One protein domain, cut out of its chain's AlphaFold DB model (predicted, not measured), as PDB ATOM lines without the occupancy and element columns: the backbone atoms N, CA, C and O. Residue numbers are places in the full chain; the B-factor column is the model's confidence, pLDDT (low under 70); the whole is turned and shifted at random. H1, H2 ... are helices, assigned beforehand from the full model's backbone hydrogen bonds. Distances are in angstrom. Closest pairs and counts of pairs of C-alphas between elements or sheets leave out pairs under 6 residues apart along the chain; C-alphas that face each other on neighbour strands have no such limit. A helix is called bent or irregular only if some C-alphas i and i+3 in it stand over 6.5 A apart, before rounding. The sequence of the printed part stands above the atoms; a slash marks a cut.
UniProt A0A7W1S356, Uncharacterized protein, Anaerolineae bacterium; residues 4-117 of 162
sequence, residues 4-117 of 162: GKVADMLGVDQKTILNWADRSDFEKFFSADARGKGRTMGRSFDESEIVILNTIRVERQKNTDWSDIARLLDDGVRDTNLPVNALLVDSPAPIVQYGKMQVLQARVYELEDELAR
ATOM      1  N   GLY A   4      88.675 -28.510 175.906       91.19
ATOM      2  CA  GLY A   4      87.582 -27.571 175.617       91.19
ATOM      3  C   GLY A   4      87.185 -27.549 174.146       91.19
ATOM      4  O   GLY A   4      86.027 -27.759 173.818       91.19
ATOM      5  N   LYS A   5      88.173 -27.436 173.255       90.69
ATOM      6  CA  LYS A   5      87.947 -27.415 171.806       90.69
ATOM      7  C   LYS A   5      87.354 -28.739 171.294       90.69
ATOM      8  O   LYS A   5      86.518 -28.722 170.399       90.69
ATOM      9  N   VAL A   6      87.749 -29.876 171.877       91.75
ATOM     10  CA  VAL A   6      87.171 -31.198 171.552       91.75
ATOM     11  C   VAL A   6      85.730 -31.322 172.051       91.75
ATOM     12  O   VAL A   6      84.875 -31.849 171.347       91.75
ATOM     13  N   ALA A   7      85.449 -30.818 173.252       93.06
ATOM     14  CA  ALA A   7      84.113 -30.797 173.836       93.06
ATOM     15  C   ALA A   7      83.139 -29.979 172.965       93.06
ATOM     16  O   ALA A   7      82.093 -30.494 172.566       93.06
ATOM     17  N   ASP A   8      83.548 -28.774 172.559       91.19
ATOM     18  CA  ASP A   8      82.786 -27.913 171.646       91.19
ATOM     19  C   ASP A   8      82.564 -28.591 170.283       91.19
ATOM     20  O   ASP A   8      81.446 -28.629 169.762       91.19
ATOM     21  N   MET A   9      83.622 -29.199 169.734       89.75
ATOM     22  CA  MET A   9      83.591 -29.934 168.467       89.75
ATOM     23  C   MET A   9      82.598 -31.096 168.488       89.75
ATOM     24  O   MET A   9      81.908 -31.313 167.499       89.75
ATOM     25  N   LEU A  10      82.528 -31.846 169.589       91.81
ATOM     26  CA  LEU A  10      81.671 -33.027 169.716       91.81
ATOM     27  C   LEU A  10      80.289 -32.717 170.309       91.81
ATOM     28  O   LEU A  10      79.407 -33.576 170.274       91.81
ATOM     29  N   GLY A  11      80.074 -31.497 170.803       91.44
ATOM     30  CA  GLY A  11      78.801 -31.049 171.369       91.44
ATOM     31  C   GLY A  11      78.496 -31.715 172.707       91.44
ATOM     32  O   GLY A  11      77.356 -32.092 172.965       91.44
ATOM     33  N   VAL A  12      79.526 -31.922 173.525       94.12
ATOM     34  CA  VAL A  12      79.430 -32.547 174.850       94.12
ATOM     35  C   VAL A  12      80.209 -31.724 175.869       94.12
ATOM     36  O   VAL A  12      81.086 -30.952 175.502       94.12
ATOM     37  N   ASP A  13      79.940 -31.914 177.159       94.56
ATOM     38  CA  ASP A  13      80.688 -31.218 178.208       94.56
ATOM     39  C   ASP A  13      82.146 -31.688 178.305       94.56
ATOM     40  O   ASP A  13      82.459 -32.870 178.133       94.56
ATOM     41  N   GLN A  14      83.047 -30.789 178.715       94.62
ATOM     42  CA  GLN A  14      84.457 -31.132 178.957       94.62
ATOM     43  C   GLN A  14      84.604 -32.292 179.945       94.62
ATOM     44  O   GLN A  14      85.410 -33.194 179.729       94.62
ATOM     45  N   LYS A  15      83.787 -32.306 181.006       95.50
ATOM     46  CA  LYS A  15      83.781 -33.383 182.002       95.50
ATOM     47  C   LYS A  15      83.457 -34.740 181.376       95.50
ATOM     48  O   LYS A  15      84.029 -35.743 181.783       95.50
ATOM     49  N   THR A  16      82.588 -34.772 180.369       95.69
ATOM     50  CA  THR A  16      82.223 -35.994 179.647       95.69
ATOM     51  C   THR A  16      83.412 -36.548 178.866       95.69
ATOM     52  O   THR A  16      83.716 -37.731 178.998       95.69
ATOM     53  N   ILE A  17      84.148 -35.690 178.151       96.25
ATOM     54  CA  ILE A  17      85.384 -36.082 177.452       96.25
ATOM     55  C   ILE A  17      86.417 -36.652 178.429       96.25
ATOM     56  O   ILE A  17      86.999 -37.705 178.173       96.25
ATOM     57  N   LEU A  18      86.624 -35.981 179.566       95.00
ATOM     58  CA  LEU A  18      87.566 -36.427 180.595       95.00
ATOM     59  C   LEU A  18      87.169 -37.783 181.184       95.00
ATOM     60  O   LEU A  18      88.002 -38.680 181.270       95.00
ATOM     61  N   ASN A  19      85.887 -37.949 181.518       95.56
ATOM     62  CA  ASN A  19      85.362 -39.204 182.042       95.56
ATOM     63  C   ASN A  19      85.566 -40.359 181.057       95.56
ATOM     64  O   ASN A  19      85.899 -41.460 181.482       95.56
ATOM     65  N   TRP A  20      85.370 -40.134 179.754       96.19
ATOM     66  CA  TRP A  20      85.597 -41.168 178.743       96.19
ATOM     67  C   TRP A  20      87.080 -41.520 178.607       96.19
ATOM     68  O   TRP A  20      87.408 -42.702 178.577       96.19
ATOM     69  N   ALA A  21      87.971 -40.527 178.600       94.94
ATOM     70  CA  ALA A  21      89.414 -40.755 178.525       94.94
ATOM     71  C   ALA A  21      89.992 -41.479 179.758       94.94
ATOM     72  O   ALA A  21      91.016 -42.152 179.649       94.94
ATOM     73  N   ASP A  22      89.346 -41.356 180.922       94.94
ATOM     74  CA  ASP A  22      89.781 -41.990 182.174       94.94
ATOM     75  C   ASP A  22      89.185 -43.379 182.418       94.94
ATOM     76  O   ASP A  22      89.593 -44.061 183.361       94.94
ATOM     77  N   ARG A  23      88.232 -43.828 181.593       94.81
ATOM     78  CA  ARG A  23      87.669 -45.175 181.730       94.81
ATOM     79  C   ARG A  23      88.714 -46.239 181.418       94.81
ATOM     80  O   ARG A  23      89.379 -46.189 180.386       94.81
ATOM     81  N   SER A  24      88.757 -47.267 182.261       94.38
ATOM     82  CA  SER A  24      89.629 -48.432 182.081       94.38
ATOM     83  C   SER A  24      89.382 -49.158 180.759       94.38
ATOM     84  O   SER A  24      90.338 -49.579 180.118       94.38
ATOM     85  N   ASP A  25      88.126 -49.244 180.307       94.69
ATOM     86  CA  ASP A  25      87.772 -49.927 179.049       94.69
ATOM     87  C   ASP A  25      88.422 -49.282 177.821       94.69
ATOM     88  O   ASP A  25      88.633 -49.942 176.805       94.69
ATOM     89  N   PHE A  26      88.744 -47.989 177.914       95.81
ATOM     90  CA  PHE A  26      89.288 -47.215 176.806       95.81
ATOM     91  C   PHE A  26      90.751 -46.821 176.994       95.81
ATOM     92  O   PHE A  26      91.316 -46.156 176.129       95.81
ATOM     93  N   GLU A  27      91.390 -47.250 178.087       93.81
ATOM     94  CA  GLU A  27      92.741 -46.821 178.456       93.81
ATOM     95  C   GLU A  27      93.761 -47.031 177.329       93.81
ATOM     96  O   GLU A  27      94.610 -46.173 177.099       93.81
ATOM     97  N   LYS A  28      93.651 -48.147 176.603       94.31
ATOM     98  CA  LYS A  28      94.549 -48.502 175.494       94.31
ATOM     99  C   LYS A  28      94.380 -47.643 174.238       94.31
ATOM    100  O   LYS A  28      95.277 -47.626 173.403       94.31
ATOM    101  N   PHE A  29      93.254 -46.947 174.094       94.38
ATOM    102  CA  PHE A  29      92.956 -46.112 172.928       94.38
ATOM    103  C   PHE A  29      93.411 -44.659 173.100       94.38
ATOM    104  O   PHE A  29      93.408 -43.908 172.129       94.38
ATOM    105  N   PHE A  30      93.796 -44.264 174.318       95.31
ATOM    106  CA  PHE A  30      94.194 -42.898 174.643       95.31
ATOM    107  C   PHE A  30      95.659 -42.820 175.083       95.31
ATOM    108  O   PHE A  30      96.136 -43.555 175.953       95.31
ATOM    109  N   SER A  31      96.364 -41.849 174.521       94.00
ATOM    110  CA  SER A  31      97.726 -41.478 174.871       94.00
ATOM    111  C   SER A  31      97.848 -41.031 176.332       94.00
ATOM    112  O   SER A  31      96.879 -40.676 177.012       94.00
ATOM    113  N   ALA A  32      99.083 -41.008 176.840       92.06
ATOM    114  CA  ALA A  32      99.358 -40.464 178.168       92.06
ATOM    115  C   ALA A  32      98.909 -38.995 178.291       92.06
ATOM    116  O   ALA A  32      98.399 -38.601 179.342       92.06
ATOM    117  N   ASP A  33      99.039 -38.208 177.220       92.44
ATOM    118  CA  ASP A  33      98.653 -36.795 177.178       92.44
ATOM    119  C   ASP A  33      97.127 -36.619 177.260       92.44
ATOM    120  O   ASP A  33      96.645 -35.808 178.058       92.44
ATOM    121  N   ALA A  34      96.348 -37.424 176.530       93.00
ATOM    122  CA  ALA A  34      94.882 -37.428 176.601       93.00
ATOM    123  C   ALA A  34      94.355 -37.843 177.987       93.00
ATOM    124  O   ALA A  34      93.348 -37.319 178.479       93.00
ATOM    125  N   ARG A  35      95.087 -38.732 178.667       92.88
ATOM    126  CA  ARG A  35      94.795 -39.184 180.038       92.88
ATOM    127  C   ARG A  35      95.371 -38.276 181.126       92.88
ATOM    128  O   ARG A  35      95.203 -38.544 182.311       92.88
ATOM    129  N   GLY A  36      96.062 -37.197 180.757       88.44
ATOM    130  CA  GLY A  36      96.649 -36.247 181.707       88.44
ATOM    131  C   GLY A  36      97.805 -36.823 182.527       88.44
ATOM    132  O   GLY A  36      98.164 -36.260 183.556       88.44
ATOM    133  N   LYS A  37      98.380 -37.940 182.070       86.44
ATOM    134  CA  LYS A  37      99.615 -38.556 182.584       86.44
ATOM    135  C   LYS A  37     100.848 -38.121 181.774       86.44
ATOM    136  O   LYS A  37     101.946 -38.629 181.990       86.44
ATOM    137  N   GLY A  38     100.640 -37.227 180.811       79.44
ATOM    138  CA  GLY A  38     101.651 -36.644 179.944       79.44
ATOM    139  C   GLY A  38     102.572 -35.646 180.637       79.44
ATOM    140  O   GLY A  38     102.360 -35.251 181.783       79.44
ATOM    141  N   ARG A  39     103.599 -35.200 179.909       71.38
ATOM    142  CA  ARG A  39     104.510 -34.128 180.365       71.38
ATOM    143  C   ARG A  39     103.958 -32.726 180.092       71.38
ATOM    144  O   ARG A  39     104.498 -31.738 180.582       71.38
ATOM    145  N   THR A  40     102.918 -32.632 179.275       71.44
ATOM    146  CA  THR A  40     102.266 -31.394 178.858       71.44
ATOM    147  C   THR A  40     101.295 -30.889 179.926       71.44
ATOM    148  O   THR A  40     100.557 -31.648 180.549       71.44
ATOM    149  N   MET A  41     101.273 -29.567 180.131       74.94
ATOM    150  CA  MET A  41     100.290 -28.921 181.004       74.94
ATOM    151  C   MET A  41      98.881 -29.069 180.409       74.94
ATOM    152  O   MET A  41      98.535 -28.459 179.385       74.94
ATOM    153  N   GLY A  42      98.066 -29.884 181.077       81.44
ATOM    154  CA  GLY A  42      96.683 -30.176 180.707       81.44
ATOM    155  C   GLY A  42      96.547 -31.157 179.541       81.44
ATOM    156  O   GLY A  42      97.457 -31.339 178.738       81.44
ATOM    157  N   ARG A  43      95.363 -31.759 179.427       91.56
ATOM    158  CA  ARG A  43      95.086 -32.819 178.454       91.56
ATOM    159  C   ARG A  43      95.008 -32.306 177.023       91.56
ATOM    160  O   ARG A  43      94.463 -31.229 176.750       91.56
ATOM    161  N   SER A  44      95.542 -33.105 176.111       92.00
ATOM    162  CA  SER A  44      95.453 -32.884 174.674       92.00
ATOM    163  C   SER A  44      95.147 -34.181 173.949       92.00
ATOM    164  O   SER A  44      95.693 -35.213 174.305       92.00
ATOM    165  N   PHE A  45      94.301 -34.065 172.935       92.19
ATOM    166  CA  PHE A  45      93.822 -35.148 172.094       92.19
ATOM    167  C   PHE A  45      94.292 -34.936 170.663       92.19
ATOM    168  O   PHE A  45      94.112 -33.834 170.129       92.19
ATOM    169  N   ASP A  46      94.897 -35.935 170.054       90.69
ATOM    170  CA  ASP A  46      95.193 -35.935 168.625       90.69
ATOM    171  C   ASP A  46      93.931 -36.210 167.781       90.69
ATOM    172  O   ASP A  46      92.821 -36.386 168.293       90.69
ATOM    173  N   GLU A  47      94.082 -36.196 166.460       87.81
ATOM    174  CA  GLU A  47      92.999 -36.461 165.515       87.81
ATOM    175  C   GLU A  47      92.408 -37.875 165.671       87.81
ATOM    176  O   GLU A  47      91.195 -38.048 165.529       87.81
ATOM    177  N   SER A  48      93.237 -38.871 166.003       88.56
ATOM    178  CA  SER A  48      92.826 -40.264 166.230       88.56
ATOM    179  C   SER A  48      91.893 -40.374 167.426       88.56
ATOM    180  O   SER A  48      90.815 -40.968 167.360       88.56
ATOM    181  N   GLU A  49      92.299 -39.767 168.533       93.31
ATOM    182  CA  GLU A  49      91.591 -39.783 169.801       93.31
ATOM    183  C   GLU A  49      90.264 -39.027 169.703       93.31
ATOM    184  O   GLU A  49      89.280 -39.428 170.321       93.31
ATOM    185  N   ILE A  50      90.187 -37.980 168.874       92.69
ATOM    186  CA  ILE A  50      88.924 -37.282 168.593       92.69
ATOM    187  C   ILE A  50      87.932 -38.198 167.861       92.69
ATOM    188  O   ILE A  50      86.747 -38.203 168.201       92.69
ATOM    189  N   VAL A  51      88.386 -39.001 166.893       92.19
ATOM    190  CA  VAL A  51      87.524 -39.971 166.191       92.19
ATOM    191  C   VAL A  51      87.051 -41.074 167.143       92.19
ATOM    192  O   VAL A  51      85.882 -41.464 167.111       92.19
ATOM    193  N   ILE A  52      87.917 -41.534 168.049       94.75
ATOM    194  CA  ILE A  52      87.549 -42.485 169.110       94.75
ATOM    195  C   ILE A  52      86.465 -41.880 170.015       94.75
ATOM    196  O   ILE A  52      85.429 -42.504 170.239       94.75
ATOM    197  N   LEU A  53      86.641 -40.633 170.462       95.94
ATOM    198  CA  LEU A  53      85.643 -39.917 171.263       95.94
ATOM    199  C   LEU A  53      84.318 -39.720 170.509       95.94
ATOM    200  O   LEU A  53      83.253 -39.852 171.114       95.94
ATOM    201  N   ASN A  54      84.352 -39.449 169.199       94.62
ATOM    202  CA  ASN A  54      83.135 -39.370 168.388       94.62
ATOM    203  C   ASN A  54      82.426 -40.728 168.288       94.62
ATOM    204  O   ASN A  54      81.205 -40.788 168.415       94.62
ATOM    205  N   THR A  55      83.184 -41.811 168.130       95.38
ATOM    206  CA  THR A  55      82.644 -43.178 168.100       95.38
ATOM    207  C   THR A  55      81.952 -43.510 169.423       95.38
ATOM    208  O   THR A  55      80.795 -43.923 169.428       95.38
ATOM    209  N   ILE A  56      82.607 -43.220 170.554       96.75
ATOM    210  CA  ILE A  56      82.016 -43.376 171.893       96.75
ATOM    211  C   ILE A  56      80.729 -42.551 172.006       96.75
ATOM    212  O   ILE A  56      79.711 -43.067 172.461       96.75
ATOM    213  N   ARG A  57      80.736 -41.287 171.563       96.12
ATOM    214  CA  ARG A  57      79.555 -40.410 171.591       96.12
ATOM    215  C   ARG A  57      78.371 -41.024 170.841       96.12
ATOM    216  O   ARG A  57      77.275 -41.067 171.394       96.12
ATOM    217  N   VAL A  58      78.584 -41.478 169.606       95.94
ATOM    218  CA  VAL A  58      77.526 -42.046 168.754       95.94
ATOM    219  C   VAL A  58      76.977 -43.340 169.347       95.94
ATOM    220  O   VAL A  58      75.764 -43.505 169.451       95.94
ATOM    221  N   GLU A  59      77.843 -44.237 169.808       96.88
ATOM    222  CA  GLU A  59      77.401 -45.505 170.391       96.88
ATOM    223  C   GLU A  59      76.695 -45.318 171.738       96.88
ATOM    224  O   GLU A  59      75.692 -45.972 172.030       96.88
ATOM    225  N   ARG A  60      77.118 -44.336 172.539       95.50
ATOM    226  CA  ARG A  60      76.400 -43.981 173.768       95.50
ATOM    227  C   ARG A  60      75.003 -43.425 173.507       95.50
ATOM    228  O   ARG A  60      74.123 -43.673 174.326       95.50
ATOM    229  N   GLN A  61      74.763 -42.749 172.381       93.94
ATOM    230  CA  GLN A  61      73.410 -42.326 171.983       93.94
ATOM    231  C   GLN A  61      72.501 -43.510 171.624       93.94
ATOM    232  O   GLN A  61      71.287 -43.418 171.793       93.94
ATOM    233  N   LYS A  62      73.079 -44.632 171.183       95.31
ATOM    234  CA  LYS A  62      72.361 -45.887 170.909       95.31
ATOM    235  C   LYS A  62      72.146 -46.743 172.163       95.31
ATOM    236  O   LYS A  62      71.561 -47.817 172.070       95.31
ATOM    237  N   ASN A  63      72.588 -46.269 173.331       95.12
ATOM    238  CA  ASN A  63      72.636 -47.025 174.584       95.12
ATOM    239  C   ASN A  63      73.512 -48.290 174.523       95.12
ATOM    240  O   ASN A  63      73.301 -49.209 175.311       95.12
ATOM    241  N   THR A  64      74.513 -48.327 173.639       96.06
ATOM    242  CA  THR A  64      75.494 -49.419 173.594       96.06
ATOM    243  C   THR A  64      76.268 -49.484 174.915       96.06
ATOM    244  O   THR A  64      76.655 -48.444 175.477       96.06
ATOM    245  N   ASP A  65      76.476 -50.696 175.436       96.38
ATOM    246  CA  ASP A  65      77.261 -50.894 176.654       96.38
ATOM    247  C   ASP A  65      78.738 -50.555 176.426       96.38
ATOM    248  O   ASP A  65      79.267 -50.640 175.321       96.38
ATOM    249  N   TRP A  66      79.425 -50.142 177.483       95.75
ATOM    250  CA  TRP A  66      80.813 -49.718 177.404       95.75
ATOM    251  C   TRP A  66      81.764 -50.826 176.957       95.75
ATOM    252  O   TRP A  66      82.685 -50.532 176.193       95.75
ATOM    253  N   SER A  67      81.545 -52.076 177.386       95.88
ATOM    254  CA  SER A  67      82.380 -53.193 176.931       95.88
ATOM    255  C   SER A  67      82.173 -53.472 175.444       95.88
ATOM    256  O   SER A  67      83.131 -53.755 174.727       95.88
ATOM    257  N   ASP A  68      80.937 -53.328 174.962       96.81
ATOM    258  CA  ASP A  68      80.618 -53.484 173.543       96.81
ATOM    259  C   ASP A  68      81.242 -52.364 172.708       96.81
ATOM    260  O   ASP A  68      81.796 -52.632 171.645       96.81
ATOM    261  N   ILE A  69      81.241 -51.123 173.207       97.00
ATOM    262  CA  ILE A  69      81.946 -50.004 172.562       97.00
ATOM    263  C   ILE A  69      83.450 -50.280 172.489       97.00
ATOM    264  O   ILE A  69      84.061 -50.035 171.454       97.00
ATOM    265  N   ALA A  70      84.056 -50.801 173.560       96.06
ATOM    266  CA  ALA A  70      85.478 -51.141 173.557       96.06
ATOM    267  C   ALA A  70      85.793 -52.235 172.527       96.06
ATOM    268  O   ALA A  70      86.773 -52.103 171.796       96.06
ATOM    269  N   ARG A  71      84.927 -53.251 172.403       95.69
ATOM    270  CA  ARG A  71      85.052 -54.287 171.372       95.69
ATOM    271  C   ARG A  71      84.922 -53.710 169.962       95.69
ATOM    272  O   ARG A  71      85.764 -53.992 169.127       95.69
ATOM    273  N   LEU A  72      83.937 -52.843 169.710       93.88
ATOM    274  CA  LEU A  72      83.820 -52.149 168.421       93.88
ATOM    275  C   LEU A  72      85.102 -51.366 168.094       93.88
ATOM    276  O   LEU A  72      85.582 -51.385 166.962       93.88
ATOM    277  N   LEU A  73      85.682 -50.692 169.089       94.06
ATOM    278  CA  LEU A  73      86.930 -49.960 168.908       94.06
ATOM    279  C   LEU A  73      88.134 -50.887 168.653       94.06
ATOM    280  O   LEU A  73      89.013 -50.511 167.870       94.06
ATOM    281  N   ASP A  74      88.171 -52.072 169.261       92.31
ATOM    282  CA  ASP A  74      89.173 -53.112 168.983       92.31
ATOM    283  C   ASP A  74      89.048 -53.677 167.572       92.31
ATOM    284  O   ASP A  74      90.052 -53.803 166.877       92.31
ATOM    285  N   ASP A  75      87.816 -53.900 167.115       90.62
ATOM    286  CA  ASP A  75      87.496 -54.358 165.760       90.62
ATOM    287  C   ASP A  75      87.771 -53.273 164.693       90.62
ATOM    288  O   ASP A  75      87.465 -53.437 163.514       90.62
ATOM    289  N   GLY A  76      88.333 -52.125 165.092       88.38
ATOM    290  CA  GLY A  76      88.694 -51.034 164.190       88.38
ATOM    291  C   GLY A  76      87.518 -50.151 163.769       88.38
ATOM    292  O   GLY A  76      87.695 -49.273 162.924       88.38
ATOM    293  N   VAL A  77      86.332 -50.309 164.366       90.25
ATOM    294  CA  VAL A  77      85.169 -49.468 164.053       90.25
ATOM    295  C   VAL A  77      85.438 -48.036 164.499       90.25
ATOM    296  O   VAL A  77      85.759 -47.770 165.660       90.25
ATOM    297  N   ARG A  78      85.320 -47.091 163.568       90.94
ATOM    298  CA  ARG A  78      85.527 -45.659 163.805       90.94
ATOM    299  C   ARG A  78      84.409 -44.866 163.142       90.94
ATOM    300  O   ARG A  78      84.229 -44.944 161.928       90.94
ATOM    301  N   ASP A  79      83.682 -44.074 163.922       89.06
ATOM    302  CA  ASP A  79      82.702 -43.132 163.388       89.06
ATOM    303  C   ASP A  79      83.399 -41.822 163.000       89.06
ATOM    304  O   ASP A  79      83.795 -41.014 163.847       89.06
ATOM    305  N   THR A  80      83.552 -41.611 161.694       85.50
ATOM    306  CA  THR A  80      84.180 -40.412 161.121       85.50
ATOM    307  C   THR A  80      83.181 -39.294 160.823       85.50
ATOM    308  O   THR A  80      83.576 -38.237 160.325       85.50
ATOM    309  N   ASN A  81      81.889 -39.511 161.083       84.94
ATOM    310  CA  ASN A  81      80.840 -38.519 160.885       84.94
ATOM    311  C   ASN A  81      80.810 -37.592 162.099       84.94
ATOM    312  O   ASN A  81      80.029 -37.749 163.042       84.94
ATOM    313  N   LEU A  82      81.718 -36.620 162.079       83.75
ATOM    314  CA  LEU A  82      81.762 -35.576 163.091       83.75
ATOM    315  C   LEU A  82      80.479 -34.729 163.036       83.75
ATOM    316  O   LEU A  82      79.937 -34.491 161.952       83.75
ATOM    317  N   PRO A  83      79.981 -34.260 164.190       84.00
ATOM    318  CA  PRO A  83      78.778 -33.442 164.227       84.00
ATOM    319  C   PRO A  83      79.042 -32.051 163.617       84.00
ATOM    320  O   PRO A  83      80.184 -31.619 163.485       84.00
ATOM    321  N   VAL A  84      77.981 -31.335 163.229       75.88
ATOM    322  CA  VAL A  84      78.063 -30.076 162.449       75.88
ATOM    323  C   VAL A  84      78.919 -29.007 163.135       75.88
ATOM    324  O   VAL A  84      79.660 -28.278 162.485       75.88
ATOM    325  N   ASN A  85      78.865 -28.945 164.459       77.06
ATOM    326  CA  ASN A  85      79.673 -28.068 165.299       77.06
ATOM    327  C   ASN A  85      81.185 -28.298 165.148       77.06
ATOM    328  O   ASN A  85      81.952 -27.362 165.352       77.06
ATOM    329  N   ALA A  86      81.630 -29.465 164.682       71.75
ATOM    330  CA  ALA A  86      83.027 -29.685 164.332       71.75
ATOM    331  C   ALA A  86      83.505 -28.827 163.155       71.75
ATOM    332  O   ALA A  86      84.675 -28.460 163.114       71.75
ATOM    333  N   LEU A  87      82.605 -28.457 162.233       65.88
ATOM    334  CA  LEU A  87      82.888 -27.555 161.108       65.88
ATOM    335  C   LEU A  87      83.119 -26.107 161.546       65.88
ATOM    336  O   LEU A  87      83.741 -25.343 160.813       65.88
ATOM    337  N   LEU A  88      82.634 -25.739 162.733       65.69
ATOM    338  CA  LEU A  88      82.736 -24.386 163.287       65.69
ATOM    339  C   LEU A  88      84.039 -24.158 164.063       65.69
ATOM    340  O   LEU A  88      84.359 -23.033 164.432       65.69
ATOM    341  N   VAL A  89      84.784 -25.228 164.329       67.38
ATOM    342  CA  VAL A  89      86.004 -25.227 165.128       67.38
ATOM    343  C   VAL A  89      87.197 -25.275 164.169       67.38
ATOM    344  O   VAL A  89      87.283 -26.216 163.391       67.38
ATOM    345  N   ASP A  90      88.105 -24.281 164.211       55.19
ATOM    346  CA  ASP A  90      89.179 -24.066 163.213       55.19
ATOM    347  C   ASP A  90      89.746 -25.363 162.601       55.19
ATOM    348  O   ASP A  90      90.449 -26.121 163.280       55.19
ATOM    349  N   SER A  91      89.395 -25.539 161.320       54.97
ATOM    350  CA  SER A  91      89.707 -26.595 160.349       54.97
ATOM    351  C   SER A  91      89.660 -28.047 160.862       54.97
ATOM    352  O   SER A  91      90.697 -28.622 161.193       54.97
ATOM    353  N   PRO A  92      88.491 -28.715 160.824       54.44
ATOM    354  CA  PRO A  92      88.378 -30.157 161.079       54.44
ATOM    355  C   PRO A  92      88.861 -31.032 159.910       54.44
ATOM    356  O   PRO A  92      88.797 -32.259 159.997       54.44
ATOM    357  N   ALA A  93      89.325 -30.433 158.804       62.25
ATOM    358  CA  ALA A  93      89.734 -31.159 157.602       62.25
ATOM    359  C   ALA A  93      90.775 -32.273 157.869       62.25
ATOM    360  O   ALA A  93      90.593 -33.366 157.326       62.25
ATOM    361  N   PRO A  94      91.792 -32.083 158.737       63.22
ATOM    362  CA  PRO A  94      92.737 -33.148 159.077       63.22
ATOM    363  C   PRO A  94      92.086 -34.336 159.802       63.22
ATOM    364  O   PRO A  94      92.398 -35.482 159.492       63.22
ATOM    365  N   ILE A  95      91.129 -34.089 160.706       66.06
ATOM    366  CA  ILE A  95      90.482 -35.139 161.515       66.06
ATOM    367  C   ILE A  95      89.611 -36.041 160.636       66.06
ATOM    368  O   ILE A  95      89.679 -37.266 160.728       66.06
ATOM    369  N   VAL A  96      88.820 -35.441 159.741       66.69
ATOM    370  CA  VAL A  96      87.948 -36.195 158.824       66.69
ATOM    371  C   VAL A  96      88.774 -37.059 157.868       66.69
ATOM    372  O   VAL A  96      88.375 -38.181 157.554       66.69
ATOM    373  N   GLN A  97      89.930 -36.571 157.405       66.50
ATOM    374  CA  GLN A  97      90.819 -37.368 156.558       66.50
ATOM    375  C   GLN A  97      91.519 -38.488 157.331       66.50
ATOM    376  O   GLN A  97      91.586 -39.611 156.835       66.50
ATOM    377  N   TYR A  98      91.971 -38.217 158.553       66.00
ATOM    378  CA  TYR A  98      92.640 -39.208 159.386       66.00
ATOM    379  C   TYR A  98      91.714 -40.370 159.773       66.00
ATOM    380  O   TYR A  98      92.091 -41.534 159.642       66.00
ATOM    381  N   GLY A  99      90.466 -40.078 160.154       68.06
ATOM    382  CA  GLY A  99      89.472 -41.117 160.429       68.06
ATOM    383  C   GLY A  99      89.230 -42.026 159.219       68.06
ATOM    384  O   GLY A  99      89.218 -43.249 159.351       68.06
ATOM    385  N   LYS A 100      89.111 -41.445 158.016       70.44
ATOM    386  CA  LYS A 100      88.990 -42.220 156.770       70.44
ATOM    387  C   LYS A 100      90.224 -43.083 156.511       70.44
ATOM    388  O   LYS A 100      90.079 -44.225 156.093       70.44
ATOM    389  N   MET A 101      91.417 -42.554 156.776       74.81
ATOM    390  CA  MET A 101      92.669 -43.288 156.607       74.81
ATOM    391  C   MET A 101      92.748 -44.503 157.539       74.81
ATOM    392  O   MET A 101      93.114 -45.578 157.078       74.81
ATOM    393  N   GLN A 102      92.338 -44.375 158.806       73.12
ATOM    394  CA  GLN A 102      92.317 -45.508 159.738       73.12
ATOM    395  C   GLN A 102      91.328 -46.601 159.329       73.12
ATOM    396  O   GLN A 102      91.676 -47.777 159.375       73.12
ATOM    397  N   VAL A 103      90.119 -46.230 158.895       75.25
ATOM    398  CA  VAL A 103      89.127 -47.204 158.409       75.25
ATOM    399  C   VAL A 103      89.644 -47.927 157.166       75.25
ATOM    400  O   VAL A 103      89.518 -49.145 157.059       75.25
ATOM    401  N   LEU A 104      90.271 -47.196 156.239       76.69
ATOM    402  CA  LEU A 104      90.898 -47.795 155.063       76.69
ATOM    403  C   LEU A 104      92.048 -48.729 155.449       76.69
ATOM    404  O   LEU A 104      92.144 -49.814 154.890       76.69
ATOM    405  N   GLN A 105      92.882 -48.352 156.418       79.62
ATOM    406  CA  GLN A 105      93.986 -49.187 156.887       79.62
ATOM    407  C   GLN A 105      93.491 -50.468 157.573       79.62
ATOM    408  O   GLN A 105      94.000 -51.544 157.280       79.62
ATOM    409  N   ALA A 106      92.462 -50.378 158.422       77.31
ATOM    410  CA  ALA A 106      91.823 -51.552 159.015       77.31
ATOM    411  C   ALA A 106      91.248 -52.479 157.933       77.31
ATOM    412  O   ALA A 106      91.447 -53.691 157.983       77.31
ATOM    413  N   ARG A 107      90.614 -51.904 156.901       79.19
ATOM    414  CA  ARG A 107      90.097 -52.673 155.765       79.19
ATOM    415  C   ARG A 107      91.205 -53.330 154.942       79.19
ATOM    416  O   ARG A 107      90.991 -54.421 154.427       79.19
ATOM    417  N   VAL A 108      92.366 -52.690 154.804       90.38
ATOM    418  CA  VAL A 108      93.536 -53.287 154.141       90.38
ATOM    419  C   VAL A 108      94.007 -54.519 154.910       90.38
ATOM    420  O   VAL A 108      94.099 -55.575 154.296       90.38
ATOM    421  N   TYR A 109      94.197 -54.426 156.230       85.75
ATOM    422  CA  TYR A 109      94.610 -55.582 157.035       85.75
ATOM    423  C   TYR A 109      93.603 -56.738 156.969       85.75
ATOM    424  O   TYR A 109      93.988 -57.890 156.799       85.75
ATOM    425  N   GLU A 110      92.305 -56.439 157.028       89.25
ATOM    426  CA  GLU A 110      91.256 -57.458 156.894       89.25
ATOM    427  C   GLU A 110      91.306 -58.170 155.528       89.25
ATOM    428  O   GLU A 110      91.155 -59.392 155.450       89.25
ATOM    429  N   LEU A 111      91.531 -57.412 154.448       90.69
ATOM    430  CA  LEU A 111      91.653 -57.956 153.096       90.69
ATOM    431  C   LEU A 111      92.943 -58.764 152.909       90.69
ATOM    432  O   LEU A 111      92.914 -59.771 152.204       90.69
ATOM    433  N   GLU A 112      94.049 -58.354 153.531       93.88
ATOM    434  CA  GLU A 112      95.310 -59.106 153.536       93.88
ATOM    435  C   GLU A 112      95.141 -60.466 154.231       93.88
ATOM    436  O   GLU A 112      95.524 -61.494 153.669       93.88
ATOM    437  N   ASP A 113      94.474 -60.499 155.388       93.38
ATOM    438  CA  ASP A 113      94.149 -61.743 156.094       93.38
ATOM    439  C   ASP A 113      93.203 -62.645 155.283       93.38
ATOM    440  O   ASP A 113      93.342 -63.872 155.271       93.38
ATOM    441  N   GLU A 114      92.203 -62.067 154.606       94.81
ATOM    442  CA  GLU A 114      91.308 -62.831 153.733       94.81
ATOM    443  C   GLU A 114      92.052 -63.419 152.528       94.81
ATOM    444  O   GLU A 114      91.800 -64.571 152.160       94.81
ATOM    445  N   LEU A 115      92.971 -62.656 151.932       95.31
ATOM    446  CA  LEU A 115      93.794 -63.113 150.818       95.31
ATOM    447  C   LEU A 115      94.685 -64.285 151.240       95.31
ATOM    448  O   LEU A 115      94.661 -65.319 150.578       95.31
ATOM    449  N   ALA A 116      95.366 -64.177 152.385       95.69
ATOM    450  CA  ALA A 116      96.200 -65.251 152.920       95.69
ATOM    451  C   ALA A 116      95.405 -66.554 153.139       95.69
ATOM    452  O   ALA A 116      95.846 -67.630 152.737       95.69
ATOM    453  N   ARG A 117      94.188 -66.457 153.693       94.75
ATOM    454  CA  ARG A 117      93.288 -67.616 153.847       94.75
ATOM    455  C   ARG A 117      92.875 -68.224 152.505       94.75
ATOM    456  O   ARG A 117      92.741 -69.440 152.392       94.75
TER     457      ARG A 117
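AT A GLANCE: This is residues 4 to 117 of the 162 residues of an uncharacterized protein of Anaerolineae bacterium (UniProt A0A7W1S356). One helix, H4, lies in the middle, with four shorter helices, H1, H2, H3 and H5, in an arc partly round it; the long helix H7 crosses the open side of the arc at H4's first residues, and its residues 108 to 117 stick out as a free arm. The small H6 packs on H1, and the long link of residues 30 to 46 joins H3 to H4. The printed part has 114 residues with seven named helices, H1 to H7 in order, and no named strand: it is all helix. It is compact, with a radius of gyration of the C-alphas of 14.6 A and spans of 47 by 33 by 30 A.

IN THESE COORDINATES: H1 is residues 4 to 10, 10.0 A long, and C-alpha 4 is at (87.582, -27.571, 175.617). H2 is residues 14 to 22, 12.5 A. H3, residues 24 to 29, measures 10.0 A and is irregular: C-alphas 25 and 28 are 7.8 A apart. H4 is residues 47 to 61, 21.4 A, starting at C-alpha 47 at (92.999, -36.461, 165.515). H5 is residues 66 to 74, 12.3 A; H6 is residues 84 to 88, 7.4 A. H7, residues 93 to 117, measures 36.8 A and ends at C-alpha 117 at (93.288, -67.616, 153.847).

HOW THE PARTS SIT: H1 and H2 touch about perpendicular, at 87 degrees; their closest C-alphas, Ala 7 and Gln 14, are 5.1 A apart. H1 also touches H6, closest at the C-alphas of Met 9 and Ala 86, 4.2 A. H1 and H4 only just touch, with 3 pairs of C-alphas within 8 A, closest Leu 10 and Asn 54 at 6.6 A. H2 and H4 are close but not clearly touching, closest C-alphas Ile 17 and Leu 53, 7.3 A. H3 and H5 touch at a shallow tilt of 18 degrees, the same way, closest C-alphas Asp 25 and Ala 70, 6.1 A. H4 and H5 form a helical hairpin, opposite ways at a steep tilt of 40 degrees, and only just touch, with 3 pairs; the C-alphas of Ile 56 and Ile 69 are closest, 6.7 A. Residues 47 to 51 of H4 touch residues 94 to 99 of H7, about perpendicular at 84 degrees, closest C-alphas Glu 47 and Ile 95, 4.9 A. The helix packing is mostly crossed, few touching pairs having a shallow tilt. H5 and H7 are apart. In H1, H2, H4, H5 and H7 every O i to N i+4 pair is within hydrogen-bond range; H3 has 0 of 2, with 2 of 3 O i to N i+3 pairs, and H6 has 0 of 1, with 2 of 2.

THE WHOLE: The C-alphas of Met 41 and Arg 117 are the two farthest apart, 47.8 A. Without the free residues 108 to 117 the body spans 34 by 30 by 26 A. The printed part has no cut; the link H3 to H4, 17 residues, is long. Mean pLDDT of the printed part is 87.2, with residues 87 to 99 under 70.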